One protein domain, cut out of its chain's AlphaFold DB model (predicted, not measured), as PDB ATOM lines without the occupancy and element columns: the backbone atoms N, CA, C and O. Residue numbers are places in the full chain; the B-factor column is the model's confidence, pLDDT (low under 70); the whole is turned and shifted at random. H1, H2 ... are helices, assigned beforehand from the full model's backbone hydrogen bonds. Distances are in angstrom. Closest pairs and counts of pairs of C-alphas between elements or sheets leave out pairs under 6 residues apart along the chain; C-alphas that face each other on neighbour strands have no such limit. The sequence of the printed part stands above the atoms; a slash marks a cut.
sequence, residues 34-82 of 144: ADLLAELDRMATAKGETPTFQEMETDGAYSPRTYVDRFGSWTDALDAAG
ATOM      1  N   ALA A  34      13.280   8.628  54.952       82.00
ATOM      2  CA  ALA A  34      14.478   8.979  54.197       82.00
ATOM      3  C   ALA A  34      15.546   7.872  54.220       82.00
ATOM      4  O   ALA A  34      16.141   7.608  53.181       82.00
ATOM      5  N   ASP A  35      15.753   7.200  55.357       86.25
ATOM      6  CA  ASP A  35      16.718   6.093  55.456       86.25
ATOM      7  C   ASP A  35      16.262   4.881  54.632       86.25
ATOM      8  O   ASP A  35      17.067   4.243  53.956       86.25
ATOM      9  N   LEU A  36      14.955   4.593  54.641       89.44
ATOM     10  CA  LEU A  36      14.358   3.535  53.821       89.44
ATOM     11  C   LEU A  36      14.540   3.832  52.323       89.44
ATOM     12  O   LEU A  36      15.002   2.979  51.569       89.44
ATOM     13  N   LEU A  37      14.223   5.053  51.888       91.75
ATOM     14  CA  LEU A  37      14.381   5.455  50.486       91.75
ATOM     15  C   LEU A  37      15.854   5.467  50.054       91.75
ATOM     16  O   LEU A  37      16.167   5.029  48.949       91.75
ATOM     17  N   ALA A  38      16.763   5.909  50.929       89.50
ATOM     18  CA  ALA A  38      18.199   5.886  50.663       89.50
ATOM     19  C   ALA A  38      18.730   4.456  50.481       89.50
ATOM     20  O   ALA A  38      19.587   4.223  49.630       89.50
ATOM     21  N   GLU A  39      18.208   3.485  51.234       91.88
ATOM     22  CA  GLU A  39      18.587   2.082  51.058       91.88
ATOM     23  C   GLU A  39      18.060   1.496  49.739       91.88
ATOM     24  O   GLU A  39      18.793   0.776  49.056       91.88
ATOM     25  N   LEU A  40      16.831   1.838  49.336       91.38
ATOM     26  CA  LEU A  40      16.294   1.459  48.022       91.38
ATOM     27  C   LEU A  40      17.148   2.010  46.876       91.38
ATOM     28  O   LEU A  40      17.509   1.253  45.974       91.38
ATOM     29  N   ASP A  41      17.514   3.291  46.936       90.00
ATOM     30  CA  ASP A  41      18.370   3.942  45.938       90.00
ATOM     31  C   ASP A  41      19.787   3.350  45.916       90.00
ATOM     32  O   ASP A  41      20.327   3.051  44.848       90.00
ATOM     33  N   ARG A  42      20.372   3.075  47.091       92.31
ATOM     34  CA  ARG A  42      21.680   2.413  47.207       92.31
ATOM     35  C   ARG A  42      21.664   1.044  46.536       92.31
ATOM     36  O   ARG A  42      22.574   0.731  45.768       92.31
ATOM     37  N   MET A  43      20.656   0.221  46.826       91.44
ATOM     38  CA  MET A  43      20.521  -1.102  46.214       91.44
ATOM     39  C   MET A  43      20.266  -1.001  44.709       91.44
ATOM     40  O   MET A  43      20.877  -1.752  43.946       91.44
ATOM     41  N   ALA A  44      19.417  -0.063  44.281       87.56
ATOM     42  CA  ALA A  44      19.128   0.161  42.871       87.56
ATOM     43  C   ALA A  44      20.384   0.581  42.102       87.56
ATOM     44  O   ALA A  44      20.694  -0.003  41.068       87.56
ATOM     45  N   THR A  45      21.162   1.513  42.648       86.00
ATOM     46  CA  THR A  45      22.428   1.975  42.068       86.00
ATOM     47  C   THR A  45      23.482   0.870  42.051       86.00
ATOM     48  O   THR A  45      24.191   0.709  41.060       86.00
ATOM     49  N   ALA A  46      23.583   0.078  43.122       86.06
ATOM     50  CA  ALA A  46      24.553  -1.011  43.210       86.06
ATOM     51  C   ALA A  46      24.280  -2.134  42.195       86.06
ATOM     52  O   ALA A  46      25.228  -2.730  41.684       86.06
ATOM     53  N   LYS A  47      23.004  -2.425  41.911       83.75
ATOM     54  CA  LYS A  47      22.602  -3.462  40.946       83.75
ATOM     55  C   LYS A  47      22.369  -2.918  39.530       83.75
ATOM     56  O   LYS A  47      22.417  -3.683  38.577       83.75
ATOM     57  N   GLY A  48      22.149  -1.613  39.386       84.56
ATOM     58  CA  GLY A  48      21.715  -0.982  38.136       84.56
ATOM     59  C   GLY A  48      20.236  -1.219  37.802       84.56
ATOM     60  O   GLY A  48      19.833  -1.021  36.661       84.56
ATOM     61  N   GLU A  49      19.430  -1.671  38.765       84.50
ATOM     62  CA  GLU A  49      18.027  -2.064  38.574       84.50
ATOM     63  C   GLU A  49      17.247  -2.006  39.908       84.50
ATOM     64  O   GLU A  49      17.826  -2.237  40.968       84.50
ATOM     65  N   THR A  50      15.926  -1.774  39.902       86.06
ATOM     66  CA  THR A  50      15.106  -1.577  41.130       86.06
ATOM     67  C   THR A  50      15.010  -2.816  42.034       86.06
ATOM     68  O   THR A  50      14.391  -3.786  41.621       86.06
ATOM     69  N   PRO A  51      15.516  -2.838  43.278       87.50
ATOM     70  CA  PRO A  51      15.505  -4.050  44.104       87.50
ATOM     71  C   PRO A  51      14.106  -4.666  44.252       87.50
ATOM     72  O   PRO A  51      13.098  -3.975  44.413       87.50
ATOM     73  N   THR A  52      14.040  -5.993  44.224       87.44
ATOM     74  CA  THR A  52      12.819  -6.747  44.511       87.44
ATOM     75  C   THR A  52      12.596  -6.883  46.016       87.44
ATOM     76  O   THR A  52      13.517  -6.773  46.826       87.44
ATOM     77  N   PHE A  53      11.358  -7.202  46.400       86.81
ATOM     78  CA  PHE A  53      10.996  -7.462  47.795       86.81
ATOM     79  C   PHE A  53      11.887  -8.541  48.440       86.81
ATOM     80  O   PHE A  53      12.315  -8.397  49.581       86.81
ATOM     81  N   GLN A  54      12.187  -9.613  47.701       83.44
ATOM     82  CA  GLN A  54      13.004 -10.729  48.187       83.44
ATOM     83  C   GLN A  54      14.488 -10.359  48.301       83.44
ATOM     84  O   GLN A  54      15.161 -10.786  49.238       83.44
ATOM     85  N   GLU A  55      15.005  -9.548  47.376       86.06
ATOM     86  CA  GLU A  55      16.373  -9.032  47.476       86.06
ATOM     87  C   GLU A  55      16.519  -8.096  48.670       86.06
ATOM     88  O   GLU A  55      17.509  -8.188  49.380       86.06
ATOM     89  N   MET A  56      15.524  -7.252  48.953       89.94
ATOM     90  CA  MET A  56      15.525  -6.457  50.184       89.94
ATOM     91  C   MET A  56      15.469  -7.348  51.436       89.94
ATOM     92  O   MET A  56      16.111  -7.039  52.432       89.94
ATOM     93  N   GLU A  57      14.750  -8.475  51.398       87.50
ATOM     94  CA  GLU A  57      14.721  -9.438  52.511       87.50
ATOM     95  C   GLU A  57      16.071 -10.127  52.750       87.50
ATOM     96  O   GLU A  57      16.405 -10.436  53.893       87.50
ATOM     97  N   THR A  58      16.830 -10.382  51.682       85.69
ATOM     98  CA  THR A  58      18.066 -11.181  51.735       85.69
ATOM     99  C   THR A  58      19.321 -10.315  51.872       85.69
ATOM    100  O   THR A  58      20.195 -10.628  52.677       85.69
ATOM    101  N   ASP A  59      19.396  -9.229  51.103       85.81
ATOM    102  CA  ASP A  59      20.585  -8.383  50.925       85.81
ATOM    103  C   ASP A  59      20.407  -6.963  51.497       85.81
ATOM    104  O   ASP A  59      21.369  -6.191  51.553       85.81
ATOM    105  N   GLY A  60      19.176  -6.584  51.853       86.69
ATOM    106  CA  GLY A  60      18.832  -5.235  52.288       86.69
ATOM    107  C   GLY A  60      19.155  -4.964  53.755       86.69
ATOM    108  O   GLY A  60      19.108  -5.851  54.608       86.69
ATOM    109  N   ALA A  61      19.440  -3.699  54.072       87.56
ATOM    110  CA  ALA A  61      19.687  -3.274  55.452       87.56
ATOM    111  C   ALA A  61      18.421  -3.289  56.337       87.56
ATOM    112  O   ALA A  61      18.519  -3.346  57.566       87.56
ATOM    113  N   TYR A  62      17.234  -3.233  55.726       87.50
ATOM    114  CA  TYR A  62      15.949  -3.127  56.420       87.50
ATOM    115  C   TYR A  62      14.958  -4.179  55.927       87.50
ATOM    116  O   TYR A  62      14.943  -4.539  54.756       87.50
ATOM    117  N   SER A  63      14.063  -4.633  56.812       89.81
ATOM    118  CA  SER A  63      13.028  -5.592  56.419       89.81
ATOM    119  C   SER A  63      12.089  -4.978  55.373       89.81
ATOM    120  O   SER A  63      11.565  -3.889  55.616       89.81
ATOM    121  N   PRO A  64      11.755  -5.684  54.276       86.94
ATOM    122  CA  PRO A  64      10.801  -5.190  53.281       86.94
ATOM    123  C   PRO A  64       9.399  -4.948  53.872       86.94
ATOM    124  O   PRO A  64       8.649  -4.104  53.384       86.94
ATOM    125  N   ARG A  65       9.058  -5.609  54.990       88.19
ATOM    126  CA  ARG A  65       7.825  -5.339  55.752       88.19
ATOM    127  C   ARG A  65       7.796  -3.928  56.341       88.19
ATOM    128  O   ARG A  65       6.744  -3.307  56.344       88.19
ATOM    129  N   THR A  66       8.942  -3.385  56.752       88.75
ATOM    130  CA  THR A  66       9.033  -2.005  57.252       88.75
ATOM    131  C   THR A  66       8.658  -0.987  56.175       88.75
ATOM    132  O   THR A  66       8.060   0.035  56.492       88.75
ATOM    133  N   TYR A  67       8.936  -1.276  54.903       90.50
ATOM    134  CA  TYR A  67       8.508  -0.429  53.790       90.50
ATOM    135  C   TYR A  67       6.994  -0.504  53.589       90.50
ATOM    136  O   TYR A  67       6.339   0.528  53.493       90.50
ATOM    137  N   VAL A  68       6.418  -1.708  53.615       89.00
ATOM    138  CA  VAL A  68       4.959  -1.890  53.524       89.00
ATOM    139  C   VAL A  68       4.238  -1.170  54.666       89.00
ATOM    140  O   VAL A  68       3.283  -0.443  54.418       89.00
ATOM    141  N   ASP A  69       4.721  -1.304  55.901       85.06
ATOM    142  CA  ASP A  69       4.090  -0.687  57.072       85.06
ATOM    143  C   ASP A  69       4.152   0.851  57.046       85.06
ATOM    144  O   ASP A  69       3.283   1.513  57.614       85.06
ATOM    145  N   ARG A  70       5.184   1.436  56.419       86.06
ATOM    146  CA  ARG A  70       5.391   2.895  56.375       86.06
ATOM    147  C   ARG A  70       4.767   3.561  55.159       86.06
ATOM    148  O   ARG A  70       4.167   4.620  55.302       86.06
ATOM    149  N   PHE A  71       4.888   2.938  53.994       84.94
ATOM    150  CA  PHE A  71       4.432   3.499  52.723       84.94
ATOM    151  C   PHE A  71       3.086   2.920  52.265       84.94
ATOM    152  O   PHE A  71       2.513   3.402  51.298       84.94
ATOM    153  N   GLY A  72       2.551   1.914  52.964       83.94
ATOM    154  CA  GLY A  72       1.284   1.246  52.654       83.94
ATOM    155  C   GLY A  72       1.461   0.020  51.758       83.94
ATOM    156  O   GLY A  72       0.817  -1.008  51.976       83.94
ATOM    157  N   SER A  73       2.377   0.086  50.791       85.81
ATOM    158  CA  SER A  73       2.764  -1.055  49.965       85.81
ATOM    159  C   SER A  73       4.224  -0.970  49.518       85.81
ATOM    160  O   SER A  73       4.869   0.072  49.608       85.81
ATOM    161  N   TRP A  74       4.758  -2.088  49.019       88.62
ATOM    162  CA  TRP A  74       6.092  -2.112  48.411       88.62
ATOM    163  C   TRP A  74       6.157  -1.215  47.171       88.62
ATOM    164  O   TRP A  74       7.120  -0.483  46.992       88.62
ATOM    165  N   THR A  75       5.109  -1.234  46.345       84.38
ATOM    166  CA  THR A  75       5.006  -0.379  45.159       84.38
ATOM    167  C   THR A  75       5.025   1.099  45.532       84.38
ATOM    168  O   THR A  75       5.756   1.857  44.908       84.38
ATOM    169  N   ASP A  76       4.297   1.497  46.578       84.69
ATOM    170  CA  ASP A  76       4.282   2.890  47.044       84.69
ATOM    171  C   ASP A  76       5.646   3.319  47.607       84.69
ATOM    172  O   ASP A  76       6.056   4.465  47.444       84.69
ATOM    173  N   ALA A  77       6.383   2.397  48.237       88.38
ATOM    174  CA  ALA A  77       7.747   2.662  48.689       88.38
ATOM    175  C   ALA A  77       8.718   2.880  47.515       88.38
ATOM    176  O   ALA A  77       9.587   3.747  47.591       88.38
ATOM    177  N   LEU A  78       8.562   2.114  46.432       87.25
ATOM    178  CA  LEU A  78       9.348   2.288  45.210       87.25
ATOM    179  C   LEU A  78       8.992   3.593  44.487       87.25
ATOM    180  O   LEU A  78       9.898   4.341  44.131       87.25
ATOM    181  N   ASP A  79       7.703   3.921  44.366       81.88
ATOM    182  CA  ASP A  79       7.238   5.197  43.801       81.88
ATOM    183  C   ASP A  79       7.791   6.393  44.591       81.88
ATOM    184  O   ASP A  79       8.344   7.331  44.014       81.88
ATOM    185  N   ALA A  80       7.766   6.315  45.927       83.56
ATOM    186  CA  ALA A  80       8.364   7.322  46.801       83.56
ATOM    187  C   ALA A  80       9.892   7.450  46.631       83.56
ATOM    188  O   ALA A  80      10.441   8.525  46.883       83.56
ATOM    189  N   ALA A  81      10.571   6.386  46.186       84.06
ATOM    190  CA  ALA A  81      11.994   6.390  45.839       84.06
ATOM    191  C   ALA A  81      12.258   6.846  44.390       84.06
ATOM    192  O   ALA A  81      13.413   6.956  43.988       84.06
ATOM    193  N   GLY A  82      11.211   7.112  43.597       83.69
ATOM    194  CA  GLY A  82      11.330   7.392  42.165       83.69
ATOM    195  C   GLY A  82      11.755   6.172  41.344       83.69
ATOM    196  O   GLY A  82      12.297   6.330  40.251       83.69
TER     197      GLY A  82
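This is residues 34 to 82 of the 144 residues of an uncharacterized protein of Halorubrum sp. CBA1229 (UniProt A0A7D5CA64). Four helices follow one another round a small, rough ring: the long H1 makes one side, the short H2 lies across from it, and H3 and H4 meet at a corner and bring the turn back to H1. The ring is loosely closed, with few contacts between its sides. The printed part has 49 residues with four named helices, in the order H1, H2, H3, H4, and no named strand; the class is all helix. The whole is compact, with a radius of gyration of the C-alphas of 9.3 A, and spans 25 by 22 by 16 A.

H1, residues 34 to 47, touches H4, residues 74 to 80, with its residues 37 to 40 alone. Their closest C-alphas, those of Leu 37 and Ala 80, are 7.3 A apart, and their lines are about perpendicular at 82 degrees. H3, residues 64 to 71, touches H4 only at the corner by their link, closest at the C-alphas of Val 68 and Trp 74, 5.2 A, with a steep tilt of 54 degrees, the same way. H2, residues 53 to 59, touches H3 at a steep tilt of 53 degrees, opposite ways; the closest C-alphas are those of Met 56 and Pro 64, 5.8 A. H1 and H2 are near each other, with 5 pairs of C-alphas within 10 A. In H1, H2, H3 and H4 every O i to N i+4 pair is within hydrogen-bond range.

H1 runs 19.9 A from C-alpha 34 at (14.478, 8.979, 54.197) to C-alpha 47 at (22.602, -3.462, 40.946). H2 measures 10.1 A, H3 10.8 A and H4 9.8 A, ending at C-alpha 80 at (8.364, 7.322, 46.801).

The C-alphas farthest apart, those of Gly 48 and Asp 69, are 25.9 A apart. The printed part has no cut, and its three links are tight. The mean pLDDT of the printed part is 87.0, and no printed residue is under 70.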